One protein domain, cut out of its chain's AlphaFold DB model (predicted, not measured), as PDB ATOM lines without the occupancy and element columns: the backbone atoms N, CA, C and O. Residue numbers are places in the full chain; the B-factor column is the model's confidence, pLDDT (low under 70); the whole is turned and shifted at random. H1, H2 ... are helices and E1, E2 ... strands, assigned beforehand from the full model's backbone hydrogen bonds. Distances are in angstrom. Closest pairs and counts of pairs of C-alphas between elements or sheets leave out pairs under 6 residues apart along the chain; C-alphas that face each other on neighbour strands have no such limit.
ATOM      1  N   VAL A 110     112.177 -26.723 107.208       95.06
ATOM      2  CA  VAL A 110     112.704 -26.980 108.550       95.06
ATOM      3  C   VAL A 110     114.076 -27.614 108.386       95.06
ATOM      4  O   VAL A 110     114.176 -28.823 108.237       95.06
ATOM      5  N   ASP A 111     115.142 -26.818 108.381       92.75
ATOM      6  CA  ASP A 111     116.487 -27.327 108.062       92.75
ATOM      7  C   ASP A 111     117.186 -28.005 109.250       92.75
ATOM      8  O   ASP A 111     118.022 -28.887 109.067       92.75
ATOM      9  N   SER A 112     116.828 -27.628 110.482       95.00
ATOM     10  CA  SER A 112     117.372 -28.264 111.686       95.00
ATOM     11  C   SER A 112     116.825 -29.683 111.840       95.00
ATOM     12  O   SER A 112     115.614 -29.879 111.959       95.00
ATOM     13  N   ARG A 113     117.729 -30.667 111.892       93.50
ATOM     14  CA  ARG A 113     117.402 -32.089 112.074       93.50
ATOM     15  C   ARG A 113     116.617 -32.341 113.362       93.50
ATOM     16  O   ARG A 113     115.658 -33.107 113.340       93.50
ATOM     17  N   ASP A 114     116.995 -31.667 114.444       95.56
ATOM     18  CA  ASP A 114     116.339 -31.794 115.748       95.56
ATOM     19  C   ASP A 114     114.923 -31.204 115.700       95.56
ATOM     20  O   ASP A 114     113.972 -31.831 116.161       95.56
ATOM     21  N   ASN A 115     114.746 -30.063 115.022       95.62
ATOM     22  CA  ASN A 115     113.422 -29.463 114.846       95.62
ATOM     23  C   ASN A 115     112.522 -30.340 113.966       95.62
ATOM     24  O   ASN A 115     111.337 -30.481 114.260       95.62
ATOM     25  N   GLN A 116     113.057 -30.936 112.890       95.50
ATOM     26  CA  GLN A 116     112.299 -31.884 112.061       95.50
ATOM     27  C   GLN A 116     111.823 -33.076 112.891       95.50
ATOM     28  O   GLN A 116     110.676 -33.498 112.754       95.50
ATOM     29  N   HIS A 117     112.706 -33.611 113.738       96.50
ATOM     30  CA  HIS A 117     112.406 -34.729 114.621       96.50
ATOM     31  C   HIS A 117     111.272 -34.374 115.591       96.50
ATOM     32  O   HIS A 117     110.237 -35.033 115.577       96.50
ATOM     33  N   GLU A 118     111.413 -33.278 116.339       96.50
ATOM     34  CA  GLU A 118     110.416 -32.812 117.311       96.50
ATOM     35  C   GLU A 118     109.059 -32.503 116.655       96.50
ATOM     36  O   GLU A 118     108.002 -32.868 117.178       96.50
ATOM     37  N   CYS A 119     109.060 -31.858 115.483       96.12
ATOM     38  CA  CYS A 119     107.828 -31.570 114.748       96.12
ATOM     39  C   CYS A 119     107.128 -32.855 114.293       96.12
ATOM     40  O   CYS A 119     105.901 -32.948 114.373       96.12
ATOM     41  N   LEU A 120     107.890 -33.855 113.835       96.81
ATOM     42  CA  LEU A 120     107.331 -35.125 113.379       96.81
ATOM     43  C   LEU A 120     106.811 -35.960 114.546       96.81
ATOM     44  O   LEU A 120     105.724 -36.522 114.435       96.81
ATOM     45  N   GLU A 121     107.524 -35.998 115.669       96.56
ATOM     46  CA  GLU A 121     107.048 -36.661 116.884       96.56
ATOM     47  C   GLU A 121     105.731 -36.058 117.371       96.56
ATOM     48  O   GLU A 121     104.766 -36.797 117.552       96.56
ATOM     49  N   ARG A 122     105.639 -34.724 117.475       95.75
ATOM     50  CA  ARG A 122     104.394 -34.033 117.858       95.75
ATOM     51  C   ARG A 122     103.251 -34.305 116.888       95.75
ATOM     52  O   ARG A 122     102.107 -34.481 117.307       95.75
ATOM     53  N   PHE A 123     103.542 -34.324 115.587       95.62
ATOM     54  CA  PHE A 123     102.553 -34.670 114.572       95.62
ATOM     55  C   PHE A 123     102.023 -36.094 114.789       95.62
ATOM     56  O   PHE A 123     100.807 -36.288 114.832       95.62
ATOM     57  N   LEU A 124     102.906 -37.081 114.971       95.62
ATOM     58  CA  LEU A 124     102.519 -38.475 115.201       95.62
ATOM     59  C   LEU A 124     101.764 -38.651 116.522       95.62
ATOM     60  O   LEU A 124     100.740 -39.329 116.539       95.62
ATOM     61  N   GLU A 125     102.206 -37.994 117.593       94.69
ATOM     62  CA  GLU A 125     101.556 -38.023 118.905       94.69
ATOM     63  C   GLU A 125     100.100 -37.565 118.811       94.69
ATOM     64  O   GLU A 125      99.192 -38.266 119.250       94.69
ATOM     65  N   ARG A 126      99.828 -36.442 118.141       92.38
ATOM     66  CA  ARG A 126      98.447 -35.970 117.944       92.38
ATOM     67  C   ARG A 126      97.586 -36.954 117.155       92.38
ATOM     68  O   ARG A 126      96.398 -37.072 117.429       92.38
ATOM     69  N   HIS A 127      98.173 -37.653 116.184       89.88
ATOM     70  CA  HIS A 127      97.435 -38.569 115.312       89.88
ATOM     71  C   HIS A 127      97.231 -39.961 115.918       89.88
ATOM     72  O   HIS A 127      96.276 -40.637 115.540       89.88
ATOM     73  N   TYR A 128      98.106 -40.400 116.826       92.06
ATOM     74  CA  TYR A 128      98.121 -41.779 117.321       92.06
ATOM     75  C   TYR A 128      98.027 -41.919 118.846       92.06
ATOM     76  O   TYR A 128      97.795 -43.030 119.306       92.06
ATOM     77  N   SER A 129      98.111 -40.838 119.631       85.38
ATOM     78  CA  SER A 129      98.040 -40.875 121.110       85.38
ATOM     79  C   SER A 129      96.800 -41.570 121.672       85.38
ATOM     80  O   SER A 129      96.850 -42.121 122.766       85.38
ATOM     81  N   GLN A 130      95.688 -41.564 120.934       85.69
ATOM     82  CA  GLN A 130      94.432 -42.193 121.355       85.69
ATOM     83  C   GLN A 130      94.310 -43.669 120.939       85.69
ATOM     84  O   GLN A 130      93.310 -44.310 121.246       85.69
ATOM     85  N   SER A 131      95.280 -44.209 120.198       89.44
ATOM     86  CA  SER A 131      95.245 -45.582 119.692       89.44
ATOM     87  C   SER A 131      96.140 -46.488 120.533       89.44
ATOM     88  O   SER A 131      97.350 -46.501 120.338       89.44
ATOM     89  N   GLU A 132      95.550 -47.298 121.417       86.00
ATOM     90  CA  GLU A 132      96.293 -48.237 122.284       86.00
ATOM     91  C   GLU A 132      97.103 -49.284 121.497       86.00
ATOM     92  O   GLU A 132      98.113 -49.793 121.972       86.00
ATOM     93  N   ASP A 133      96.681 -49.579 120.268       91.38
ATOM     94  CA  ASP A 133      97.258 -50.621 119.418       91.38
ATOM     95  C   ASP A 133      98.318 -50.107 118.425       91.38
ATOM     96  O   ASP A 133      98.705 -50.838 117.505       91.38
ATOM     97  N   ILE A 134      98.722 -48.835 118.529       94.69
ATOM     98  CA  ILE A 134      99.655 -48.205 117.592       94.69
ATOM     99  C   ILE A 134     100.877 -47.684 118.340       94.69
ATOM    100  O   ILE A 134     100.808 -46.725 119.100       94.69
ATOM    101  N   GLU A 135     102.027 -48.274 118.035       95.19
ATOM    102  CA  GLU A 135     103.334 -47.778 118.454       95.19
ATOM    103  C   GLU A 135     103.955 -46.981 117.305       95.19
ATOM    104  O   GLU A 135     103.871 -47.380 116.139       95.19
ATOM    105  N   TYR A 136     104.623 -45.872 117.613       96.44
ATOM    106  CA  TYR A 136     105.393 -45.138 116.616       96.44
ATOM    107  C   TYR A 136     106.770 -44.737 117.136       96.44
ATOM    108  O   TYR A 136     107.002 -44.614 118.336       96.44
ATOM    109  N   ARG A 137     107.694 -44.529 116.202       96.44
ATOM    110  CA  ARG A 137     109.038 -44.023 116.469       96.44
ATOM    111  C   ARG A 137     109.492 -43.142 115.318       96.44
ATOM    112  O   ARG A 137     109.287 -43.498 114.158       96.44
ATOM    113  N   VAL A 138     110.157 -42.038 115.631       97.31
ATOM    114  CA  VAL A 138     110.888 -41.257 114.633       97.31
ATOM    115  C   VAL A 138     112.348 -41.695 114.637       97.31
ATOM    116  O   VAL A 138     112.973 -41.849 115.686       97.31
ATOM    117  N   ILE A 139     112.888 -41.941 113.450       95.69
ATOM    118  CA  ILE A 139     114.296 -42.255 113.245       95.69
ATOM    119  C   ILE A 139     114.904 -41.253 112.280       95.69
ATOM    120  O   ILE A 139     114.266 -40.794 111.331       95.69
ATOM    121  N   ALA A 140     116.167 -40.949 112.518       93.94
ATOM    122  CA  ALA A 140     116.908 -40.024 111.700       93.94
ATOM    123  C   ALA A 140     117.764 -40.813 110.702       93.94
ATOM    124  O   ALA A 140     118.552 -41.671 111.096       93.94
ATOM    125  N   LEU A 141     117.606 -40.525 109.413       92.44
ATOM    126  CA  LEU A 141     118.303 -41.213 108.329       92.44
ATOM    127  C   LEU A 141     119.709 -40.643 108.121       92.44
ATOM    128  O   LEU A 141     120.024 -39.531 108.564       92.44
ATOM    129  N   SER A 142     120.558 -41.409 107.438       85.38
ATOM    130  CA  SER A 142     121.945 -41.045 107.121       85.38
ATOM    131  C   SER A 142     122.073 -39.802 106.235       85.38
ATOM    132  O   SER A 142     123.056 -39.076 106.343       85.38
ATOM    133  N   ASP A 143     121.067 -39.524 105.409       86.25
ATOM    134  CA  ASP A 143     120.998 -38.355 104.524       86.25
ATOM    135  C   ASP A 143     120.421 -37.094 105.197       86.25
ATOM    136  O   ASP A 143     120.184 -36.084 104.537       86.25
ATOM    137  N   GLY A 144     120.186 -37.148 106.511       89.06
ATOM    138  CA  GLY A 144     119.666 -36.037 107.306       89.06
ATOM    139  C   GLY A 144     118.141 -35.962 107.388       89.06
ATOM    140  O   GLY A 144     117.638 -35.238 108.247       89.06
ATOM    141  N   ARG A 145     117.399 -36.729 106.577       93.38
ATOM    142  CA  ARG A 145     115.930 -36.778 106.640       93.38
ATOM    143  C   ARG A 145     115.433 -37.536 107.868       93.38
ATOM    144  O   ARG A 145     116.180 -38.259 108.530       93.38
ATOM    145  N   GLN A 146     114.139 -37.403 108.148       96.31
ATOM    146  CA  GLN A 146     113.449 -38.160 109.192       96.31
ATOM    147  C   GLN A 146     112.509 -39.193 108.574       96.31
ATOM    148  O   GLN A 146     111.848 -38.936 107.562       96.31
ATOM    149  N   ALA A 147     112.414 -40.351 109.219       97.31
ATOM    150  CA  ALA A 147     111.414 -41.355 108.911       97.31
ATOM    151  C   ALA A 147     110.573 -41.693 110.144       97.31
ATOM    152  O   ALA A 147     111.084 -41.762 111.259       97.31
ATOM    153  N   SER A 148     109.281 -41.934 109.940       97.75
ATOM    154  CA  SER A 148     108.400 -42.501 110.959       97.75
ATOM    155  C   SER A 148     108.266 -44.005 110.748       97.75
ATOM    156  O   SER A 148     107.896 -44.434 109.650       97.75
ATOM    157  N   LEU A 149     108.469 -44.778 111.805       97.44
ATOM    158  CA  LEU A 149     108.083 -46.179 111.910       97.44
ATOM    159  C   LEU A 149     106.771 -46.236 112.685       97.44
ATOM    160  O   LEU A 149     106.709 -45.725 113.797       97.44
ATOM    161  N   ILE A 150     105.728 -46.821 112.105       96.94
ATOM    162  CA  ILE A 150     104.408 -46.941 112.732       96.94
ATOM    163  C   ILE A 150     104.023 -48.414 112.719       96.94
ATOM    164  O   ILE A 150     103.797 -48.987 111.654       96.94
ATOM    165  N   LYS A 151     103.952 -49.027 113.893       96.12
ATOM    166  CA  LYS A 151     103.621 -50.434 114.090       96.12
ATOM    167  C   LYS A 151     102.201 -50.539 114.634       96.12
ATOM    168  O   LYS A 151     101.898 -50.019 115.700       96.12
ATOM    169  N   GLY A 152     101.333 -51.202 113.875       94.56
ATOM    170  CA  GLY A 152     100.023 -51.652 114.348       94.56
ATOM    171  C   GLY A 152     100.022 -53.157 114.626       94.56
ATOM    172  O   GLY A 152     101.066 -53.803 114.569       94.56
ATOM    173  N   LYS A 153      98.832 -53.737 114.837       93.56
ATOM    174  CA  LYS A 153      98.664 -55.173 115.154       93.56
ATOM    175  C   LYS A 153      99.293 -56.142 114.155       93.56
ATOM    176  O   LYS A 153      99.820 -57.159 114.570       93.56
ATOM    177  N   GLU A 154      99.206 -55.847 112.861       94.06
ATOM    178  CA  GLU A 154      99.582 -56.792 111.792       94.06
ATOM    179  C   GLU A 154     100.528 -56.182 110.755       94.06
ATOM    180  O   GLU A 154     100.879 -56.824 109.768       94.06
ATOM    181  N   ARG A 155     100.903 -54.911 110.926       95.38
ATOM    182  CA  ARG A 155     101.640 -54.172 109.903       95.38
ATOM    183  C   ARG A 155     102.575 -53.139 110.486       95.38
ATOM    184  O   ARG A 155     102.254 -52.491 111.483       95.38
ATOM    185  N   ILE A 156     103.671 -52.923 109.777       95.69
ATOM    186  CA  ILE A 156     104.645 -51.874 110.036       95.69
ATOM    187  C   ILE A 156     104.660 -50.952 108.823       95.69
ATOM    188  O   ILE A 156     104.778 -51.394 107.684       95.69
ATOM    189  N   ARG A 157     104.524 -49.652 109.053       96.75
ATOM    190  CA  ARG A 157     104.628 -48.632 108.014       96.75
ATOM    191  C   ARG A 157     105.867 -47.789 108.233       96.75
ATOM    192  O   ARG A 157     106.085 -47.287 109.330       96.75
ATOM    193  N   VAL A 158     106.612 -47.584 107.157       97.69
ATOM    194  CA  VAL A 158     107.775 -46.704 107.115       97.69
ATOM    195  C   VAL A 158     107.452 -45.546 106.186       97.69
ATOM    196  O   VAL A 158     107.178 -45.760 105.006       97.69
ATOM    197  N   ASN A 159     107.471 -44.328 106.719       97.75
ATOM    198  CA  ASN A 159     107.281 -43.112 105.935       97.75
ATOM    199  C   ASN A 159     108.536 -42.255 106.036       97.75
ATOM    200  O   ASN A 159     108.942 -41.932 107.148       97.75
ATOM    201  N   VAL A 160     109.123 -41.857 104.912       97.50
ATOM    202  CA  VAL A 160     110.250 -40.911 104.874       97.50
ATOM    203  C   VAL A 160     109.730 -39.551 104.446       97.50
ATOM    204  O   VAL A 160     109.024 -39.461 103.444       97.50
ATOM    205  N   PHE A 161     110.086 -38.496 105.168       96.12
ATOM    206  CA  PHE A 161     109.607 -37.141 104.905       96.12
ATOM    207  C   PHE A 161     110.717 -36.255 104.335       96.12
ATOM    208  O   PHE A 161     111.900 -36.465 104.610       96.12
ATOM    209  N   SER A 162     110.337 -35.268 103.521       94.50
ATOM    210  CA  SER A 162     111.243 -34.176 103.158       94.50
ATOM    211  C   SER A 162     111.341 -33.161 104.304       94.50
ATOM    212  O   SER A 162     110.596 -33.221 105.281       94.50
ATOM    213  N   ASN A 163     112.244 -32.191 104.171       94.38
ATOM    214  CA  ASN A 163     112.352 -31.047 105.080       94.38
ATOM    215  C   ASN A 163     111.284 -29.963 104.827       94.38
ATOM    216  O   ASN A 163     111.316 -28.918 105.474       94.38
ATOM    217  N   THR A 164     110.342 -30.197 103.904       95.19
ATOM    218  CA  THR A 164     109.266 -29.257 103.571       95.19
ATOM    219  C   THR A 164     108.000 -29.583 104.356       95.19
ATOM    220  O   THR A 164     107.494 -30.703 104.326       95.19
ATOM    221  N   TRP A 165     107.464 -28.564 105.015       95.88
ATOM    222  CA  TRP A 165     106.267 -28.607 105.847       95.88
ATOM    223  C   TRP A 165     105.282 -27.539 105.385       95.88
ATOM    224  O   TRP A 165     105.626 -26.665 104.584       95.88
ATOM    225  N   TYR A 166     104.055 -27.589 105.892       94.88
ATOM    226  CA  TYR A 166     103.086 -26.520 105.695       94.88
ATOM    227  C   TYR A 166     102.367 -26.148 106.983       94.88
ATOM    228  O   TYR A 166     102.165 -26.980 107.866       94.88
ATOM    229  N   LEU A 167     101.982 -24.877 107.080       93.56
ATOM    230  CA  LEU A 167     101.161 -24.375 108.170       93.56
ATOM    231  C   LEU A 167      99.679 -24.591 107.840       93.56
ATOM    232  O   LEU A 167      99.158 -24.013 106.885       93.56
ATOM    233  N   LYS A 168      98.987 -25.389 108.655       86.06
ATOM    234  CA  LYS A 168      97.541 -25.627 108.562       86.06
ATOM    235  C   LYS A 168      96.906 -25.321 109.912       86.06
ATOM    236  O   LYS A 168      97.244 -25.946 110.908       86.06
ATOM    237  N   LYS A 169      95.984 -24.351 109.952       85.06
ATOM    238  CA  LYS A 169      95.269 -23.938 111.181       85.06
ATOM    239  C   LYS A 169      96.206 -23.620 112.367       85.06
ATOM    240  O   LYS A 169      95.898 -23.943 113.506       85.06
ATOM    241  N   GLY A 170      97.349 -22.986 112.093       87.19
ATOM    242  CA  GLY A 170      98.343 -22.630 113.115       87.19
ATOM    243  C   GLY A 170      99.277 -23.770 113.535       87.19
ATOM    244  O   GLY A 170     100.123 -23.564 114.398       87.19
ATOM    245  N   GLU A 171      99.171 -24.946 112.915       89.94
ATOM    246  CA  GLU A 171     100.031 -26.092 113.199       89.94
ATOM    247  C   GLU A 171     100.936 -26.429 112.020       89.94
ATOM    248  O   GLU A 171     100.535 -26.326 110.859       89.94
ATOM    249  N   LEU A 172     102.162 -26.855 112.326       93.75
ATOM    250  CA  LEU A 172     103.101 -27.339 111.328       93.75
ATOM    251  C   LEU A 172     102.812 -28.813 111.023       93.75
ATOM    252  O   LEU A 172     102.846 -29.656 111.918       93.75
ATOM    253  N   VAL A 173     102.533 -29.115 109.759       94.12
ATOM    254  CA  VAL A 173     102.175 -30.452 109.277       94.12
ATOM    255  C   VAL A 173     103.189 -30.881 108.211       94.12
ATOM    256  O   VAL A 173     103.551 -30.061 107.358       94.12
ATOM    257  N   PRO A 174     103.704 -32.124 108.249       95.25
ATOM    258  CA  PRO A 174     104.658 -32.570 107.246       95.25
ATOM    259  C   PRO A 174     103.954 -32.741 105.901       95.25
ATOM    260  O   PRO A 174     102.781 -33.117 105.839       95.25
ATOM    261  N   MET A 175     104.680 -32.516 104.805       94.12
ATOM    262  CA  MET A 175     104.202 -32.934 103.483       94.12
ATOM    263  C   MET A 175     103.956 -34.445 103.441       94.12
ATOM    264  O   MET A 175     104.462 -35.198 104.275       94.12
ATOM    265  N   ASN A 176     103.227 -34.923 102.425       93.19
ATOM    266  CA  ASN A 176     103.112 -36.366 102.226       93.19
ATOM    267  C   ASN A 176     104.526 -36.978 102.121       93.19
ATOM    268  O   ASN A 176     105.375 -36.410 101.424       93.19
ATOM    269  N   PRO A 177     104.761 -38.182 102.659       95.62
ATOM    270  CA  PRO A 177     106.094 -38.777 102.718       95.62
ATOM    271  C   PRO A 177     106.637 -39.139 101.337       95.62
ATOM    272  O   PRO A 177     105.909 -39.732 100.556       95.62
ATOM    273  N   VAL A 178     107.895 -38.829 101.022       95.38
ATOM    274  CA  VAL A 178     108.541 -39.131  99.725       95.38
ATOM    275  C   VAL A 178     108.781 -40.625  99.489       95.38
ATOM    276  O   VAL A 178     108.832 -41.056  98.339       95.38
ATOM    277  N   THR A 179     108.812 -41.422 100.559       96.81
ATOM    278  CA  THR A 179     108.799 -42.892 100.522       96.81
ATOM    279  C   THR A 179     107.748 -43.402 101.498       96.81
ATOM    280  O   THR A 179     107.696 -42.935 102.634       96.81
ATOM    281  N   GLN A 180     106.936 -44.369 101.075       96.62
ATOM    282  CA  GLN A 180     105.965 -45.063 101.915       96.62
ATOM    283  C   GLN A 180     106.023 -46.563 101.635       96.62
ATOM    284  O   GLN A 180     105.611 -47.028 100.568       96.62
ATOM    285  N   LEU A 181     106.481 -47.311 102.632       96.88
ATOM    286  CA  LEU A 181     106.579 -48.765 102.612       96.88
ATOM    287  C   LEU A 181     105.676 -49.343 103.700       96.88
ATOM    288  O   LEU A 181     105.508 -48.754 104.768       96.88
ATOM    289  N   THR A 182     105.031 -50.464 103.414       96.06
ATOM    290  CA  THR A 182     104.149 -51.173 104.338       96.06
ATOM    291  C   THR A 182     104.495 -52.653 104.322       96.06
ATOM    292  O   THR A 182     104.328 -53.343 103.316       96.06
ATOM    293  N   TYR A 183     104.935 -53.113 105.479       95.00
ATOM    294  CA  TYR A 183     105.351 -54.471 105.752       95.00
ATOM    295  C   TYR A 183     104.349 -55.166 106.668       95.00
ATOM    296  O   TYR A 183     103.623 -54.502 107.416       95.00
ATOM    297  N   ASP A 184     104.317 -56.490 106.625       94.88
ATOM    298  CA  ASP A 184     103.758 -57.301 107.697       94.88
ATOM    299  C   ASP A 184     104.741 -57.369 108.887       94.88
ATOM    300  O   ASP A 184     105.763 -56.673 108.928       94.88
ATOM    301  N   LEU A 185     104.429 -58.186 109.894       91.19
ATOM    302  CA  LEU A 185     105.305 -58.364 111.057       91.19
ATOM    303  C   LEU A 185     106.573 -59.190 110.765       91.19
ATOM    304  O   LEU A 185     107.492 -59.174 111.582       91.19
ATOM    305  N   ASN A 186     106.639 -59.876 109.620       91.31
ATOM    306  CA  ASN A 186     107.811 -60.621 109.153       91.31
ATOM    307  C   ASN A 186     108.719 -59.777 108.247       91.31
ATOM    308  O   ASN A 186     109.731 -60.284 107.768       91.31
ATOM    309  N   LEU A 187     108.384 -58.497 108.048       90.88
ATOM    310  CA  LEU A 187     109.055 -57.587 107.119       90.88
ATOM    311  C   LEU A 187     108.875 -57.963 105.641       90.88
ATOM    312  O   LEU A 187     109.659 -57.538 104.793       90.88
ATOM    313  N   ASP A 188     107.799 -58.677 105.311       91.62
ATOM    314  CA  ASP A 188     107.372 -58.892 103.934       91.62
ATOM    315  C   ASP A 188     106.414 -57.783 103.486       91.62
ATOM    316  O   ASP A 188     105.577 -57.289 104.243       91.62
ATOM    317  N   PHE A 189     106.510 -57.375 102.222       93.00
ATOM    318  CA  PHE A 189     105.638 -56.336 101.677       93.00
ATOM    319  C   PHE A 189     104.177 -56.786 101.614       93.00
ATOM    320  O   PHE A 189     103.843 -57.768 100.945       93.00
ATOM    321  N   ILE A 190     103.280 -56.000 102.217       92.12
ATOM    322  CA  ILE A 190     101.845 -56.299 102.192       92.12
ATOM    323  C   ILE A 190     101.290 -56.125 100.778       92.12
ATOM    324  O   ILE A 190     101.449 -55.082 100.133       92.12
ATOM    325  N   GLY A 191     100.589 -57.158 100.310       88.81
ATOM    326  CA  GLY A 191      99.968 -57.158  98.995       88.81
ATOM    327  C   GLY A 191      98.807 -56.170  98.852       88.81
ATOM    328  O   GLY A 191      98.256 -55.678  99.838       88.81
ATOM    329  N   ASN A 192      98.430 -55.853  97.610       85.75
ATOM    330  CA  ASN A 192      97.349 -54.908  97.268       85.75
ATOM    331  C   ASN A 192      97.461 -53.498  97.884       85.75
ATOM    332  O   ASN A 192      96.519 -52.709  97.801       85.75
ATOM    333  N   THR A 193      98.602 -53.153  98.475       89.19
ATOM    334  CA  THR A 193      98.869 -51.820  99.008       89.19
ATOM    335  C   THR A 193      99.786 -51.089  98.037       89.19
ATOM    336  O   THR A 193     100.834 -51.610  97.662       89.19
ATOM    337  N   GLY A 194      99.375 -49.895  97.607       90.44
ATOM    338  CA  GLY A 194     100.230 -49.009  96.824       90.44
ATOM    339  C   GLY A 194     101.384 -48.509  97.684       90.44
ATOM    340  O   GLY A 194     101.164 -47.896  98.732       90.44
ATOM    341  N   GLN A 195     102.600 -48.796  97.248       94.31
ATOM    342  CA  GLN A 195     103.838 -48.418  97.913       94.31
ATOM    343  C   GLN A 195     104.686 -47.608  96.954       94.31
ATOM    344  O   GLN A 195     104.567 -47.741  95.735       94.31
ATOM    345  N   PHE A 196     105.547 -46.759  97.493       95.31
ATOM    346  CA  PHE A 196     106.484 -46.038  96.654       95.31
ATOM    347  C   PHE A 196     107.768 -45.723  97.399       95.31
ATOM    348  O   PHE A 196     107.771 -45.507  98.609       95.31
ATOM    349  N   ILE A 197     108.855 -45.680  96.642       96.19
ATOM    350  CA  ILE A 197     110.186 -45.346  97.128       96.19
ATOM    351  C   ILE A 197     110.777 -44.249  96.252       96.19
ATOM    352  O   ILE A 197     110.742 -44.329  95.022       96.19
ATOM    353  N   GLU A 198     111.280 -43.195  96.881       95.56
ATOM    354  CA  GLU A 198     112.057 -42.177  96.189       95.56
ATOM    355  C   GLU A 198     113.446 -42.725  95.877       95.56
ATOM    356  O   GLU A 198     114.195 -43.089  96.780       95.56
ATOM    357  N   ILE A 199     113.780 -42.771  94.590       94.12
ATOM    358  CA  ILE A 199     115.102 -43.177  94.114       94.12
ATOM    359  C   ILE A 199     116.035 -41.962  94.061       94.12
ATOM    360  O   ILE A 199     117.201 -42.029  94.434       94.12
ATOM    361  N   ASN A 200     115.511 -40.837  93.575       91.94
ATOM    362  CA  ASN A 200     116.181 -39.541  93.539       91.94
ATOM    363  C   ASN A 200     115.118 -38.422  93.579       91.94
ATOM    364  O   ASN A 200     113.938 -38.721  93.375       91.94
ATOM    365  N   PRO A 201     115.493 -37.138  93.764       89.88
ATOM    366  CA  PRO A 201     114.533 -36.035  93.944       89.88
ATOM    367  C   PRO A 201     113.505 -35.843  92.814       89.88
ATOM    368  O   PRO A 201     112.541 -35.088  92.950       89.88
ATOM    369  N   HIS A 202     113.712 -36.479  91.660       92.25
ATOM    370  CA  HIS A 202     112.833 -36.387  90.497       92.25
ATOM    371  C   HIS A 202     112.313 -37.745  90.026       92.25
ATOM    372  O   HIS A 202     111.645 -37.805  88.996       92.25
ATOM    373  N   THR A 203     112.598 -38.830  90.745       94.44
ATOM    374  CA  THR A 203     112.202 -40.180  90.345       94.44
ATOM    375  C   THR A 203     111.712 -40.958  91.547       94.44
ATOM    376  O   THR A 203     112.456 -41.214  92.494       94.44
ATOM    377  N   GLN A 204     110.463 -41.401  91.468       95.25
ATOM    378  CA  GLN A 204     109.884 -42.334  92.424       95.25
ATOM    379  C   GLN A 204     109.569 -43.644  91.717       95.25
ATOM    380  O   GLN A 204     109.237 -43.659  90.533       95.25
ATOM    381  N   PHE A 205     109.652 -44.747  92.440       96.62
ATOM    382  CA  PHE A 205     109.162 -46.027  91.967       96.62
ATOM    383  C   PHE A 205     107.918 -46.396  92.754       96.62
ATOM    384  O   PHE A 205     107.999 -46.629  93.956       96.62
ATOM    385  N   TYR A 206     106.775 -46.416  92.074       95.19
ATOM    386  CA  TYR A 206     105.516 -46.890  92.634       95.19
ATOM    387  C   TYR A 206     105.361 -48.372  92.323       95.19
ATOM    388  O   TYR A 206     105.572 -48.779  91.181       95.19
ATOM    389  N   PHE A 207     104.972 -49.170  93.311       95.00
ATOM    390  CA  PHE A 207     104.770 -50.601  93.147       95.00
ATOM    391  C   PHE A 207     103.678 -51.146  94.066       95.00
ATOM    392  O   PHE A 207     103.322 -50.559  95.087       95.00
ATOM    393  N   ASN A 208     103.159 -52.309  93.697       92.81
ATOM    394  CA  ASN A 208     102.349 -53.152  94.558       92.81
ATOM    395  C   ASN A 208     102.882 -54.590  94.514       92.81
ATOM    396  O   ASN A 208     103.603 -54.982  93.594       92.81
ATOM    397  N   SER A 209     102.546 -55.369  95.539       87.19
ATOM    398  CA  SER A 209     102.830 -56.802  95.584       87.19
ATOM    399  C   SER A 209     101.522 -57.563  95.423       87.19
ATOM    400  O   SER A 209     100.544 -57.219  96.078       87.19
ATOM    401  N   ASN A 210     101.487 -58.568  94.551       81.38
ATOM    402  CA  ASN A 210     100.417 -59.563  94.458       81.38
ATOM    403  C   ASN A 210     101.040 -60.895  94.008       81.38
ATOM    404  O   ASN A 210     100.788 -61.356  92.897       81.38
ATOM    405  N   GLN A 211     101.918 -61.469  94.847       82.56
ATOM    406  CA  GLN A 211     102.835 -62.599  94.560       82.56
ATOM    407  C   GLN A 211     103.960 -62.275  93.567       82.56
ATOM    408  O   GLN A 211     105.088 -62.726  93.739       82.56
ATOM    409  N   ILE A 212     103.660 -61.476  92.547       89.25
ATOM    410  CA  ILE A 212     104.632 -60.824  91.671       89.25
ATOM    411  C   ILE A 212     104.524 -59.319  91.918       89.25
ATOM    412  O   ILE A 212     103.434 -58.809  92.204       89.25
ATOM    413  N   PHE A 213     105.644 -58.607  91.822       93.19
ATOM    414  CA  PHE A 213     105.630 -57.158  91.913       93.19
ATOM    415  C   PHE A 213     105.287 -56.544  90.560       93.19
ATOM    416  O   PHE A 213     105.857 -56.909  89.527       93.19
ATOM    417  N   TYR A 214     104.383 -55.570  90.589       94.25
ATOM    418  CA  TYR A 214     104.124 -54.682  89.465       94.25
ATOM    419  C   TYR A 214     104.465 -53.269  89.898       94.25
ATOM    420  O   TYR A 214     103.992 -52.794  90.930       94.25
ATOM    421  N   GLY A 215     105.280 -52.586  89.107       94.69
ATOM    422  CA  GLY A 215     105.679 -51.223  89.404       94.69
ATOM    423  C   GLY A 215     105.862 -50.367  88.170       94.69
ATOM    424  O   GLY A 215     105.723 -50.814  87.034       94.69
ATOM    425  N   CYS A 216     106.144 -49.096  88.397       95.62
ATOM    426  CA  CYS A 216     106.461 -48.131  87.360       95.62
ATOM    427  C   CYS A 216     107.262 -46.976  87.958       95.62
ATOM    428  O   CYS A 216     107.063 -46.597  89.115       95.62
ATOM    429  N   TYR A 217     108.137 -46.389  87.148       95.88
ATOM    430  CA  TYR A 217     108.824 -45.157  87.515       95.88
ATOM    431  C   TYR A 217     107.908 -43.962  87.265       95.88
ATOM    432  O   TYR A 217     107.289 -43.869  86.208       95.88
ATOM    433  N   LEU A 218     107.864 -43.037  88.213       95.06
ATOM    434  CA  LEU A 218     107.179 -41.756  88.117       95.06
ATOM    435  C   LEU A 218     108.240 -40.665  88.049       95.06
ATOM    436  O   LEU A 218     109.113 -40.594  88.918       95.06
ATOM    437  N   ARG A 219     108.203 -39.858  86.988       93.81
ATOM    438  CA  ARG A 219     109.267 -38.901  86.667       93.81
ATOM    439  C   ARG A 219     108.812 -37.456  86.796       93.81
ATOM    440  O   ARG A 219     107.786 -37.062  86.246       93.81
ATOM    441  N   GLY A 220     109.670 -36.668  87.432       93.81
ATOM    442  CA  GLY A 220     109.609 -35.218  87.506       93.81
ATOM    443  C   GLY A 220     108.366 -34.678  88.201       93.81
ATOM    444  O   GLY A 220     107.549 -35.406  88.763       93.81
ATOM    445  N   TYR A 221     108.217 -33.360  88.112       94.25
ATOM    446  CA  TYR A 221     107.072 -32.643  88.666       94.25
ATOM    447  C   TYR A 221     105.747 -33.015  87.984       94.25
ATOM    448  O   TYR A 221     104.691 -32.807  88.570       94.25
ATOM    449  N   SER A 222     105.788 -33.581  86.774       94.00
ATOM    450  CA  SER A 222     104.600 -34.053  86.063       94.00
ATOM    451  C   SER A 222     104.095 -35.414  86.535       94.00
ATOM    452  O   SER A 222     103.019 -35.829  86.109       94.00
ATOM    453  N   MET A 223     104.856 -36.116  87.386       94.56
ATOM    454  CA  MET A 223     104.558 -37.477  87.848       94.56
ATOM    455  C   MET A 223     104.333 -38.454  86.684       94.56
ATOM    456  O   MET A 223     103.530 -39.380  86.777       94.56
ATOM    457  N   GLN A 224     105.027 -38.237  85.563       93.75
ATOM    458  CA  GLN A 224     104.806 -39.008  84.349       93.75
ATOM    459  C   GLN A 224     105.179 -40.472  84.573       93.75
ATOM    460  O   GLN A 224     106.317 -40.789  84.934       93.75
ATOM    461  N   LYS A 225     104.224 -41.360  84.302       92.81
ATOM    462  CA  LYS A 225     104.411 -42.803  84.400       92.81
ATOM    463  C   LYS A 225     105.260 -43.323  83.240       92.81
ATOM    464  O   LYS A 225     104.909 -43.174  82.073       92.81
ATOM    465  N   ALA A 226     106.390 -43.937  83.573       92.94
ATOM    466  CA  ALA A 226     107.196 -44.713  82.643       92.94
ATOM    467  C   ALA A 226     106.581 -46.104  82.412       92.94
ATOM    468  O   ALA A 226     105.593 -46.482  83.046       92.94
ATOM    469  N   HIS A 227     107.196 -46.881  81.519       88.50
ATOM    470  CA  HIS A 227     106.745 -48.233  81.204       88.50
ATOM    471  C   HIS A 227     106.595 -49.090  82.474       88.50
ATOM    472  O   HIS A 227     107.478 -49.054  83.339       88.50
ATOM    473  N   PRO A 228     105.479 -49.834  82.602       92.81
ATOM    474  CA  PRO A 228     105.285 -50.738  83.720       92.81
ATOM    475  C   PRO A 228     106.352 -51.833  83.693       92.81
ATOM    476  O   PRO A 228     106.731 -52.329  82.631       92.81
ATOM    477  N   VAL A 229     106.816 -52.208  84.875       94.81
ATOM    478  CA  VAL A 229     107.821 -53.242  85.100       94.81
ATOM    479  C   VAL A 229     107.196 -54.322  85.969       94.81
ATOM    480  O   VAL A 229     106.561 -54.025  86.980       94.81
ATOM    481  N   GLN A 230     107.382 -55.574  85.568       95.06
ATOM    482  CA  GLN A 230     107.008 -56.747  86.345       95.06
ATOM    483  C   GLN A 230     108.289 -57.471  86.753       95.06
ATOM    484  O   GLN A 230     109.156 -57.685  85.910       95.06
ATOM    485  N   PHE A 231     108.414 -57.828  88.029       94.56
ATOM    486  CA  PHE A 231     109.625 -58.438  88.581       94.56
ATOM    487  C   PHE A 231     109.277 -59.353  89.760       94.56
ATOM    488  O   PHE A 231     108.247 -59.169  90.413       94.56
ATOM    489  N   ARG A 232     110.103 -60.373  90.024       92.94
ATOM    490  CA  ARG A 232     109.866 -61.320  91.135       92.94
ATOM    491  C   ARG A 232     110.634 -60.937  92.387       92.94
ATOM    492  O   ARG A 232     110.140 -61.146  93.489       92.94
TER     493      ARG A 232
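What this domain is: This is residues 110 to 232 of the 344 residues of an uncharacterized protein of Bdellovibrionaceae bacterium (UniProt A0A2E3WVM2). Two twisted antiparallel sheets of four strands each, the second also curled, stand side by side, edge strand E6 of the first next to edge strand E7 of the second, in one row from E1 to E10. Helix H1 packs on one face of the first sheet at its E1 end, and the small hairpin E4 and E5 packs on H1 through E5; the second sheet has no helix on it. The printed part has 123 residues with one named helix and then ten named strands, the sheets running E1 E2 E3 E6, E7 E8 E9 E10 and E4 E5, class mixed, helices and strands. It is compact, with a radius of gyration of the C-alphas of 15.6 A, and rounded, spanning 42 by 35 by 29 A.

How they stand to each other: Start at H1, residues 113 to 128, where every O i to N i+4 pair is within hydrogen-bond range. It is on the sheet of E1, residues 135 to 140, E2, 146 to 151, E3, 156 to 161, and E6, 179 to 183, at a height over the sheet of 8.6 A. It lies over E1 and E2, along the strands, at 20 degrees to E2 on the local plane; its closest C-alphas to E1 are those of Glu 121 and Val 138, 6.4 A apart. E1, E2 and E3 form a meander, each strand the antiparallel neighbour of the one before: look at N 137 and O 149, 2.9 A, and N 150 and O 157, 2.8 A. E6 is antiparallel to E3, with N 158 and O 181 at 2.9 A. E3 runs on into E4, residues 164 to 168, at 97 degrees, and E4 forms a hairpin with E5, residues 171 to 174, where N 166 and O 173 are 2.9 A apart. The closest C-alphas of H1 and E5 are those of Phe 123 and Val 173, 6.8 A apart. Next comes a second meander, E7, residues 195 to 200, E8, 203 to 210, E9, 212 to 219, and E10, 229 to 231, with N 205 and O 197 at 2.8 A, N 206 and O 216 at 3.0 A, and N 215 and O 229 at 2.9 A. The closest C-alphas of E6 and E7 are those of Thr 179 and Ile 197, 4.4 A apart. This second sheet is strongly twisted, up to 5.1 A off its best plane.

Where its parts are: Find C-alpha 113 at (117.402, -32.089, 112.074); from there H1 runs 22.2 A. E1 measures 17.0 A, E2 16.5 A, E3 16.4 A and E7 15.8 A. E8 begins at C-alpha 203, (112.202, -40.180, 90.345), and is 23.1 A long; E9 is 23.0 A. E10 ends at C-alpha 231, (109.625, -58.438, 88.581).

The domain as a whole: The C-alphas farthest apart are those of Gly 170 and Arg 232, 46.0 A. The printed part has no cut; the link from E6 to E7, 11 residues, is long. The mean pLDDT of the printed part is 93.4, and no printed residue is under 70.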